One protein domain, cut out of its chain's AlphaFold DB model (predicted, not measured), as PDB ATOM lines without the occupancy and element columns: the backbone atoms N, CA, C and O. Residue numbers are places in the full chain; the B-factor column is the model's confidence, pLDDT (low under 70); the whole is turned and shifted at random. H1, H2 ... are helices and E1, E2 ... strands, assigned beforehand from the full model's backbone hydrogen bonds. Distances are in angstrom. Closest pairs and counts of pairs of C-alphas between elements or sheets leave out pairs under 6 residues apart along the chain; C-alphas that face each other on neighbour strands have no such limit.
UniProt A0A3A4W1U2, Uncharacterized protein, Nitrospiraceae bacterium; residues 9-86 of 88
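This is residues 9 to 86 of the 88 residues of an uncharacterized protein of Nitrospiraceae bacterium (UniProt A0A3A4W1U2). A strongly twisted sheet of four strands makes a wall, and helix H1 packs along one face of it, over E1 and E4; the other face has no named helix. At one end of the long axis the short helix H2 makes a corner with H1 and is off the sheet, and at the other end lie the short strand E3 and the loop of residues 69 to 77. The 78 printed residues hold two named helices and four named strands, along the chain E1 H1 H2 E2 E3 E4; the sheet runs E1, E4, E2, E3, all antiparallel, and the class is mixed, helices and strands. The whole is compact, with a radius of gyration of the C-alphas of 12.8 A and spans of 37 by 25 by 20 A.

Begin with the sheet's longest strand, E2, residues 53 to 61: find C-alpha 53 at (107.191, 9.627, 103.022), and from there it runs 25.8 A to C-alpha 61. E4, residues 78 to 85, runs 23.4 A and ends at C-alpha 85, at (110.611, 10.538, 105.408). E1, residues 16 to 20, starts at C-alpha 16, at (117.105, 13.476, 100.064), and is 13.6 A long; E3, residues 66 to 68, is 6.8 A. Look next at H1, residues 26 to 37, 16.2 A, and H2, residues 42 to 47, 8.5 A.

Inner strands E4 and E2 are antiparallel at 161 degrees; look for N 54 and O 84, 2.8 A apart and within hydrogen-bond range. Edge strand E1 is antiparallel to E4, with N 18 and O 81 at 2.9 A. E2 and E3 form a hairpin at 122 degrees, with N 59 and O 68 at 3.0 A. Residues 9 to 10 pair antiparallel with residues 16 to 17 of E1. H1 is on the sheet at a height of 7.2 A, the second of two layers, a helix layer on one face of a sheet; its line stands at 25 degrees to E1 on the local plane, along the strands. Its closest C-alphas to E1 are those of Ala 33 and Ala 18, 5.9 A. E1, H1, H2 and E2 make a split strand-helix-strand unit, two strands running the same way with E4 between them, and its crossover is right-handed. With residues 31 to 35 alone H1 touches H2, about perpendicular at 77 degrees, closest at the C-alphas of Thr 35 and Ile 42, 5.0 A. H2 is not on the sheet. In both helices every O i to N i+4 pair is within hydrogen-bond range.

The two C-alphas farthest apart, of Asp 43 and Arg 73, are 38.3 A apart. The printed part has no cut and no long link; the link E3 to E4 is short, the others tight. Mean pLDDT of the printed part is 89.2; check residues 70 to 76, which are under 70.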
ATOM      1  N   GLY A   9     122.059  14.274  97.048       92.69
ATOM      2  CA  GLY A   9     122.446  14.880  98.318       92.69
ATOM      3  C   GLY A   9     121.290  15.022  99.303       92.69
ATOM      4  O   GLY A   9     120.193  14.510  99.084       92.69
ATOM      5  N   ILE A  10     121.554  15.732 100.401       94.44
ATOM      6  CA  ILE A  10     120.568  16.052 101.439       94.44
ATOM      7  C   ILE A  10     120.359  17.565 101.439       94.44
ATOM      8  O   ILE A  10     121.309  18.338 101.547       94.44
ATOM      9  N   CYS A  11     119.110  17.991 101.306       93.25
ATOM     10  CA  CYS A  11     118.707  19.378 101.461       93.25
ATOM     11  C   CYS A  11     118.715  19.773 102.944       93.25
ATOM     12  O   CYS A  11     118.449  18.948 103.816       93.25
ATOM     13  N   ALA A  12     118.917  21.055 103.248       93.06
ATOM     14  CA  ALA A  12     118.866  21.570 104.618       93.06
ATOM     15  C   ALA A  12     117.525  21.301 105.339       93.06
ATOM     16  O   ALA A  12     117.487  21.291 106.565       93.06
ATOM     17  N   CYS A  13     116.433  21.050 104.603       92.69
ATOM     18  CA  CYS A  13     115.139  20.653 105.173       92.69
ATOM     19  C   CYS A  13     115.024  19.152 105.512       92.69
ATOM     20  O   CYS A  13     113.961  18.707 105.940       92.69
ATOM     21  N   GLY A  14     116.076  18.362 105.278       91.62
ATOM     22  CA  GLY A  14     116.105  16.919 105.526       91.62
ATOM     23  C   GLY A  14     115.627  16.047 104.360       91.62
ATOM     24  O   GLY A  14     115.685  14.825 104.461       91.62
ATOM     25  N   ALA A  15     115.181  16.635 103.244       95.94
ATOM     26  CA  ALA A  15     114.863  15.867 102.041       95.94
ATOM     27  C   ALA A  15     116.139  15.334 101.372       95.94
ATOM     28  O   ALA A  15     117.100  16.076 101.170       95.94
ATOM     29  N   VAL A  16     116.123  14.068 100.974       96.50
ATOM     30  CA  VAL A  16     117.105  13.476 100.064       96.50
ATOM     31  C   VAL A  16     116.700  13.810  98.638       96.50
ATOM     32  O   VAL A  16     115.516  13.777  98.315       96.50
ATOM     33  N   TYR A  17     117.662  14.110  97.772       95.00
ATOM     34  CA  TYR A  17     117.408  14.248  96.344       95.00
ATOM     35  C   TYR A  17     118.378  13.422  95.507       95.00
ATOM     36  O   TYR A  17     119.537  13.251  95.884       95.00
ATOM     37  N   ALA A  18     117.905  12.939  94.362       94.94
ATOM     38  CA  ALA A  18     118.664  12.121  93.427       94.94
ATOM     39  C   ALA A  18     118.353  12.510  91.974       94.94
ATOM     40  O   ALA A  18     117.206  12.793  91.626       94.94
ATOM     41  N   LEU A  19     119.386  12.540  91.134       93.31
ATOM     42  CA  LEU A  19     119.329  12.932  89.729       93.31
ATOM     43  C   LEU A  19     119.312  11.701  88.819       93.31
ATOM     44  O   LEU A  19     120.291  10.962  88.731       93.31
ATOM     45  N   ASP A  20     118.250  11.572  88.034       92.19
ATOM     46  CA  ASP A  20     118.235  10.778  86.815       92.19
ATOM     47  C   ASP A  20     118.610  11.680  85.632       92.19
ATOM     48  O   ASP A  20     117.805  12.472  85.139       92.19
ATOM     49  N   ARG A  21     119.853  11.566  85.159       87.19
ATOM     50  CA  ARG A  21     120.380  12.434  84.093       87.19
ATOM     51  C   ARG A  21     119.623  12.305  82.770       87.19
ATOM     52  O   ARG A  21     119.587  13.278  82.025       87.19
ATOM     53  N   MET A  22     119.057  11.133  82.469       84.56
ATOM     54  CA  MET A  22     118.357  10.876  81.200       84.56
ATOM     55  C   MET A  22     116.833  10.809  81.354       84.56
ATOM     56  O   MET A  22     116.121  10.832  80.354       84.56
ATOM     57  N   GLY A  23     116.330  10.728  82.587       82.81
ATOM     58  CA  GLY A  23     114.902  10.602  82.880       82.81
ATOM     59  C   GLY A  23     114.315   9.238  82.500       82.81
ATOM     60  O   GLY A  23     113.113   9.147  82.258       82.81
ATOM     61  N   HIS A  24     115.147   8.200  82.369       85.00
ATOM     62  CA  HIS A  24     114.744   6.851  81.944       85.00
ATOM     63  C   HIS A  24     114.719   5.827  83.088       85.00
ATOM     64  O   HIS A  24     114.113   4.769  82.945       85.00
ATOM     65  N   ASN A  25     115.351   6.143  84.218       88.69
ATOM     66  CA  ASN A  25     115.613   5.241  85.337       88.69
ATOM     67  C   ASN A  25     114.916   5.712  86.623       88.69
ATOM     68  O   ASN A  25     115.360   5.397  87.724       88.69
ATOM     69  N   LEU A  26     113.814   6.459  86.493       89.25
ATOM     70  CA  LEU A  26     113.090   7.067  87.614       89.25
ATOM     71  C   LEU A  26     112.796   6.088  88.758       89.25
ATOM     72  O   LEU A  26     112.939   6.460  89.916       89.25
ATOM     73  N   GLY A  27     112.408   4.847  88.447       91.12
ATOM     74  CA  GLY A  27     112.120   3.833  89.464       91.12
ATOM     75  C   GLY A  27     113.349   3.418  90.278       91.12
ATOM     76  O   GLY A  27     113.268   3.357  91.503       91.12
ATOM     77  N   GLU A  28     114.489   3.177  89.621       91.88
ATOM     78  CA  GLU A  28     115.742   2.823  90.305       91.88
ATOM     79  C   GLU A  28     116.255   4.008  91.130       91.88
ATOM     80  O   GLU A  28     116.523   3.859  92.318       91.88
ATOM     81  N   VAL A  29     116.277   5.207  90.540       93.25
ATOM     82  CA  VAL A  29     116.734   6.429  91.219       93.25
ATOM     83  C   VAL A  29     115.847   6.776  92.419       93.25
ATOM     84  O   VAL A  29     116.342   7.242  93.445       93.25
ATOM     85  N   PHE A  30     114.539   6.522  92.330       94.81
ATOM     86  CA  PHE A  30     113.617   6.694  93.450       94.81
ATOM     87  C   PHE A  30     113.904   5.713  94.594       94.81
ATOM     88  O   PHE A  30     113.959   6.129  95.753       94.81
ATOM     89  N   LEU A  31     114.122   4.430  94.283       94.38
ATOM     90  CA  LEU A  31     114.457   3.424  95.293       94.38
ATOM     91  C   LEU A  31     115.808   3.720  95.956       94.38
ATOM     92  O   LEU A  31     115.935   3.596  97.175       94.38
ATOM     93  N   ASP A  32     116.794   4.165  95.180       93.50
ATOM     94  CA  ASP A  32     118.092   4.585  95.701       93.50
ATOM     95  C   ASP A  32     117.950   5.794  96.641       93.50
ATOM     96  O   ASP A  32     118.517   5.800  97.737       93.50
ATOM     97  N   ALA A  33     117.126   6.786  96.280       95.19
ATOM     98  CA  ALA A  33     116.832   7.933  97.140       95.19
ATOM     99  C   ALA A  33     116.143   7.522  98.456       95.19
ATOM    100  O   ALA A  33     116.535   7.993  99.526       95.19
ATOM    101  N   LEU A  34     115.155   6.620  98.404       95.88
ATOM    102  CA  LEU A  34     114.496   6.071  99.597       95.88
ATOM    103  C   LEU A  34     115.465   5.283 100.481       95.88
ATOM    104  O   LEU A  34     115.468   5.446 101.701       95.88
ATOM    105  N   THR A  35     116.314   4.457  99.871       95.50
ATOM    106  CA  THR A  35     117.337   3.678 100.576       95.50
ATOM    107  C   THR A  35     118.324   4.603 101.275       95.50
ATOM    108  O   THR A  35     118.664   4.393 102.439       95.50
ATOM    109  N   PHE A  36     118.731   5.688 100.614       94.81
ATOM    110  CA  PHE A  36     119.596   6.697 101.211       94.81
ATOM    111  C   PHE A  36     118.912   7.447 102.362       94.81
ATOM    112  O   PHE A  36     119.515   7.617 103.422       94.81
ATOM    113  N   ALA A  37     117.634   7.811 102.217       94.75
ATOM    114  CA  ALA A  37     116.836   8.374 103.308       94.75
ATOM    115  C   ALA A  37     116.712   7.398 104.498       94.75
ATOM    116  O   ALA A  37     116.735   7.813 105.659       94.75
ATOM    117  N   CYS A  38     116.688   6.091 104.225       95.44
ATOM    118  CA  CYS A  38     116.760   5.013 105.215       95.44
ATOM    119  C   CYS A  38     118.189   4.661 105.667       95.44
ATOM    120  O   CYS A  38     118.388   3.624 106.294       95.44
ATOM    121  N   LYS A  39     119.186   5.518 105.407       92.75
ATOM    122  CA  LYS A  39     120.590   5.328 105.818       92.75
ATOM    123  C   LYS A  39     121.237   4.052 105.257       92.75
ATOM    124  O   LYS A  39     122.089   3.455 105.909       92.75
ATOM    125  N   GLY A  40     120.852   3.647 104.049       92.00
ATOM    126  CA  GLY A  40     121.388   2.467 103.367       92.00
ATOM    127  C   GLY A  40     120.606   1.174 103.614       92.00
ATOM    128  O   GLY A  40     120.987   0.136 103.078       92.00
ATOM    129  N   ASP A  41     119.528   1.220 104.398       94.50
ATOM    130  CA  ASP A  41     118.677   0.063 104.678       94.50
ATOM    131  C   ASP A  41     117.627  -0.117 103.568       94.50
ATOM    132  O   ASP A  41     116.592   0.559 103.542       94.50
ATOM    133  N   ILE A  42     117.933  -1.002 102.615       93.56
ATOM    134  CA  ILE A  42     117.067  -1.281 101.462       93.56
ATOM    135  C   ILE A  42     115.795  -2.031 101.863       93.56
ATOM    136  O   ILE A  42     114.731  -1.747 101.319       93.56
ATOM    137  N   ASP A  43     115.880  -2.931 102.843       95.94
ATOM    138  CA  ASP A  43     114.727  -3.698 103.312       95.94
ATOM    139  C   ASP A  43     113.711  -2.755 103.960       95.94
ATOM    140  O   ASP A  43     112.516  -2.812 103.661       95.94
ATOM    141  N   LYS A  44     114.194  -1.802 104.767       95.88
ATOM    142  CA  LYS A  44     113.356  -0.735 105.311       95.88
ATOM    143  C   LYS A  44     112.759   0.138 104.212       95.88
ATOM    144  O   LYS A  44     111.564   0.407 104.258       95.88
ATOM    145  N   ALA A  45     113.554   0.576 103.234       95.56
ATOM    146  CA  ALA A  45     113.060   1.408 102.135       95.56
ATOM    147  C   ALA A  45     111.963   0.715 101.312       95.56
ATOM    148  O   ALA A  45     110.981   1.359 100.951       95.56
ATOM    149  N   MET A  46     112.100  -0.589 101.056       94.88
ATOM    150  CA  MET A  46     111.089  -1.389 100.359       94.88
ATOM    151  C   MET A  46     109.841  -1.668 101.207       94.88
ATOM    152  O   MET A  46     108.781  -1.942 100.649       94.88
ATOM    153  N   ALA A  47     109.955  -1.605 102.536       97.06
ATOM    154  CA  ALA A  47     108.840  -1.799 103.460       97.06
ATOM    155  C   ALA A  47     108.011  -0.526 103.715       97.06
ATOM    156  O   ALA A  47     106.925  -0.633 104.283       97.06
ATOM    157  N   LEU A  48     108.505   0.658 103.325       96.31
ATOM    158  CA  LEU A  48     107.796   1.925 103.521       96.31
ATOM    159  C   LEU A  48     106.507   1.986 102.701       96.31
ATOM    160  O   LEU A  48     106.490   1.665 101.510       96.31
ATOM    161  N   THR A  49     105.443   2.499 103.313       96.69
ATOM    162  CA  THR A  49     104.206   2.823 102.596       96.69
ATOM    163  C   THR A  49     104.209   4.274 102.097       96.69
ATOM    164  O   THR A  49     104.922   5.119 102.647       96.69
ATOM    165  N   PRO A  50     103.393   4.625 101.080       94.56
ATOM    166  CA  PRO A  50     103.276   6.004 100.598       94.56
ATOM    167  C   PRO A  50     102.847   7.021 101.665       94.56
ATOM    168  O   PRO A  50     103.044   8.222 101.485       94.56
ATOM    169  N   GLU A  51     102.261   6.580 102.784       96.50
ATOM    170  CA  GLU A  51     101.946   7.477 103.894       96.50
ATOM    171  C   GLU A  51     103.184   7.878 104.708       96.50
ATOM    172  O   GLU A  51     103.158   8.942 105.322       96.50
ATOM    173  N   GLU A  52     104.265   7.094 104.691       97.31
ATOM    174  CA  GLU A  52     105.458   7.281 105.531       97.31
ATOM    175  C   GLU A  52     106.518   8.208 104.910       97.31
ATOM    176  O   GLU A  52     107.526   8.528 105.546       97.31
ATOM    177  N   TYR A  53     106.299   8.682 103.684       96.88
ATOM    178  CA  TYR A  53     107.191   9.627 103.022       96.88
ATOM    179  C   TYR A  53     106.433  10.630 102.149       96.88
ATOM    180  O   TYR A  53     105.252  10.486 101.836       96.88
ATOM    181  N   GLU A  54     107.127  11.697 101.778       96.94
ATOM    182  CA  GLU A  54     106.724  12.643 100.744       96.94
ATOM    183  C   GLU A  54     107.705  12.540  99.582       96.94
ATOM    184  O   GLU A  54     108.900  12.314  99.790       96.94
ATOM    185  N   THR A  55     107.204  12.710  98.360       95.88
ATOM    186  CA  THR A  55     108.030  12.701  97.154       95.88
ATOM    187  C   THR A  55     107.600  13.792  96.186       95.88
ATOM    188  O   THR A  55     106.412  14.087  96.047       95.88
ATOM    189  N   GLU A  56     108.572  14.392  95.510       94.12
ATOM    190  CA  GLU A  56     108.348  15.329  94.416       94.12
ATOM    191  C   GLU A  56     109.376  15.071  93.314       94.12
ATOM    192  O   GLU A  56     110.537  14.789  93.587       94.12
ATOM    193  N   THR A  57     108.962  15.158  92.051       92.94
ATOM    194  CA  THR A  57     109.871  15.035  90.906       92.94
ATOM    195  C   THR A  57     109.815  16.306  90.075       92.94
ATOM    196  O   THR A  57     108.735  16.760  89.703       92.94
ATOM    197  N   LEU A  58     110.985  16.866  89.772       92.00
ATOM    198  CA  LEU A  58     111.147  18.045  88.929       92.00
ATOM    199  C   LEU A  58     111.913  17.686  87.658       92.00
ATOM    200  O   LEU A  58     112.780  16.810  87.665       92.00
ATOM    201  N   ASP A  59     111.628  18.404  86.575       91.31
ATOM    202  CA  ASP A  59     112.484  18.376  85.396       91.31
ATOM    203  C   ASP A  59     113.798  19.082  85.696       91.31
ATOM    204  O   ASP A  59     113.812  20.132  86.338       91.31
ATOM    205  N   TYR A  60     114.885  18.512  85.191       90.06
ATOM    206  CA  TYR A  60     116.224  19.058  85.282       90.06
ATOM    207  C   TYR A  60     116.798  19.273  83.885       90.06
ATOM    208  O   TYR A  60     116.876  18.344  83.073       90.06
ATOM    209  N   ASP A  61     117.218  20.507  83.626       87.56
ATOM    210  CA  ASP A  61     117.964  20.876  82.433       87.56
ATOM    211  C   ASP A  61     119.461  20.860  82.756       87.56
ATOM    212  O   ASP A  61     119.954  21.647  83.566       87.56
ATOM    213  N   VAL A  62     120.189  19.941  82.121       84.00
ATOM    214  CA  VAL A  62     121.631  19.763  82.329       84.00
ATOM    215  C   VAL A  62     122.471  20.882  81.711       84.00
ATOM    216  O   VAL A  62     123.592  21.108  82.159       84.00
ATOM    217  N   HIS A  63     121.958  21.574  80.694       85.94
ATOM    218  CA  HIS A  63     122.681  22.638  80.001       85.94
ATOM    219  C   HIS A  63     122.651  23.936  80.801       85.94
ATOM    220  O   HIS A  63     123.657  24.639  80.866       85.94
ATOM    221  N   THR A  64     121.512  24.242  81.423       88.69
ATOM    222  CA  THR A  64     121.339  25.449  82.244       88.69
ATOM    223  C   THR A  64     121.502  25.193  83.741       88.69
ATOM    224  O   THR A  64     121.581  26.153  84.502       88.69
ATOM    225  N   ASN A  65     121.572  23.928  84.171       87.69
ATOM    226  CA  ASN A  65     121.593  23.510  85.577       87.69
ATOM    227  C   ASN A  65     120.412  24.099  86.374       87.69
ATOM    228  O   ASN A  65     120.569  24.659  87.460       87.69
ATOM    229  N   THR A  66     119.213  24.013  85.798       88.06
ATOM    230  CA  THR A  66     117.981  24.549  86.393       88.06
ATOM    231  C   THR A  66     116.924  23.472  86.555       88.06
ATOM    232  O   THR A  66     116.853  22.541  85.753       88.06
ATOM    233  N   VAL A  67     116.060  23.645  87.558       88.62
ATOM    234  CA  VAL A  67     114.899  22.781  87.793       88.62
ATOM    235  C   VAL A  67     113.589  23.489  87.466       88.62
ATOM    236  O   VAL A  67     113.434  24.681  87.732       88.62
ATOM    237  N   SER A  68     112.616  22.751  86.935       87.38
ATOM    238  CA  SER A  68     111.274  23.272  86.667       87.38
ATOM    239  C   SER A  68     110.178  22.269  87.014       87.38
ATOM    240  O   SER A  68     110.293  21.076  86.753       87.38
ATOM    241  N   ARG A  69     109.061  22.776  87.556       79.25
ATOM    242  CA  ARG A  69     107.830  21.994  87.805       79.25
ATOM    243  C   ARG A  69     107.038  21.696  86.531       79.25
ATOM    244  O   ARG A  69     106.141  20.862  86.535       79.25
ATOM    245  N   ARG A  70     107.292  22.452  85.462       65.25
ATOM    246  CA  ARG A  70     106.523  22.403  84.223       65.25
ATOM    247  C   ARG A  70     107.377  21.711  83.175       65.25
ATOM    248  O   ARG A  70     108.452  22.227  82.890       65.25
ATOM    249  N   GLY A  71     106.847  20.616  82.619       58.16
ATOM    250  CA  GLY A  71     107.384  19.915  81.452       58.16
ATOM    251  C   GLY A  71     108.029  20.902  80.497       58.16
ATOM    252  O   GLY A  71     107.312  21.698  79.881       58.16
ATOM    253  N   GLY A  72     109.362  20.900  80.431       53.09
ATOM    254  CA  GLY A  72     110.086  21.688  79.441       53.09
ATOM    255  C   GLY A  72     109.450  21.448  78.072       53.09
ATOM    256  O   GLY A  72     109.057  20.325  77.752       53.09
ATOM    257  N   ARG A  73     109.257  22.507  77.276       48.81
ATOM    258  CA  ARG A  73     108.732  22.389  75.906       48.81
ATOM    259  C   ARG A  73     109.780  21.678  75.035       48.81
ATOM    260  O   ARG A  73     110.514  22.330  74.308       48.81
ATOM    261  N   GLY A  74     109.889  20.362  75.146       47.72
ATOM    262  CA  GLY A  74     110.897  19.564  74.451       47.72
ATOM    263  C   GLY A  74     111.157  18.262  75.199       47.72
ATOM    264  O   GLY A  74     111.195  18.248  76.422       47.72
ATOM    265  N   GLY A  75     111.261  17.153  74.467       58.91
ATOM    266  CA  GLY A  75     111.377  15.810  75.041       58.91
ATOM    267  C   GLY A  75     112.605  15.578  75.938       58.91
ATOM    268  O   GLY A  75     113.524  16.386  75.980       58.91
ATOM    269  N   ARG A  76     112.589  14.422  76.625       64.75
ATOM    270  CA  ARG A  76     113.668  13.804  77.433       64.75
ATOM    271  C   ARG A  76     114.543  14.793  78.221       64.75
ATOM    272  O   ARG A  76     115.741  14.905  77.983       64.75
ATOM    273  N   SER A  77     113.938  15.465  79.194       77.56
ATOM    274  CA  SER A  77     114.646  16.163  80.269       77.56
ATOM    275  C   SER A  77     115.079  15.182  81.362       77.56
ATOM    276  O   SER A  77     114.334  14.250  81.701       77.56
ATOM    277  N   GLY A  78     116.248  15.435  81.957       89.88
ATOM    278  CA  GLY A  78     116.643  14.789  83.205       89.88
ATOM    279  C   GLY A  78     115.609  15.045  84.303       89.88
ATOM    280  O   GLY A  78     114.723  15.897  84.171       89.88
ATOM    281  N   LYS A  79     115.682  14.282  85.387       92.50
ATOM    282  CA  LYS A  79     114.724  14.343  86.491       92.50
ATOM    283  C   LYS A  79     115.472  14.422  87.807       92.50
ATOM    284  O   LYS A  79     116.389  13.640  88.025       92.50
ATOM    285  N   ILE A  80     115.069  15.328  88.689       93.56
ATOM    286  CA  ILE A  80     115.498  15.296  90.089       93.56
ATOM    287  C   ILE A  80     114.312  14.862  90.930       93.56
ATOM    288  O   ILE A  80     113.248  15.481  90.886       93.56
ATOM    289  N   ILE A  81     114.515  13.789  91.679       94.62
ATOM    290  CA  ILE A  81     113.545  13.223  92.603       94.62
ATOM    291  C   ILE A  81     113.937  13.670  94.001       94.62
ATOM    292  O   ILE A  81     115.098  13.543  94.376       94.62
ATOM    293  N   PHE A  82     112.977  14.177  94.757       95.69
ATOM    294  CA  PHE A  82     113.105  14.528  96.161       95.69
ATOM    295  C   PHE A  82     112.282  13.544  96.978       95.69
ATOM    296  O   PHE A  82     111.139  13.270  96.627       95.69
ATOM    297  N   VAL A  83     112.842  13.046  98.074       96.88
ATOM    298  CA  VAL A  83     112.176  12.156  99.023       96.88
ATOM    299  C   VAL A  83     112.443  12.656 100.433       96.88
ATOM    300  O   VAL A  83     113.576  12.971 100.789       96.88
ATOM    301  N   ARG A  84     111.408  12.705 101.266       97.12
ATOM    302  CA  ARG A  84     111.540  13.029 102.687       97.12
ATOM    303  C   ARG A  84     110.714  12.048 103.500       97.12
ATOM    304  O   ARG A  84     109.520  11.915 103.254       97.12
ATOM    305  N   LEU A  85     111.345  11.363 104.449       96.81
ATOM    306  CA  LEU A  85     110.611  10.538 105.408       96.81
ATOM    307  C   LEU A  85     109.769  11.452 106.295       96.81
ATOM    308  O   LEU A  85     110.224  12.534 106.675       96.81
ATOM    309  N   LYS A  86     108.548  11.029 106.611       94.81
ATOM    310  CA  LYS A  86     107.744  11.705 107.625       94.81
ATOM    311  C   LYS A  86     108.193  11.223 108.997       94.81
ATOM    312  O   LYS A  86     108.469  10.035 109.183       94.81
TER     313      LYS A  86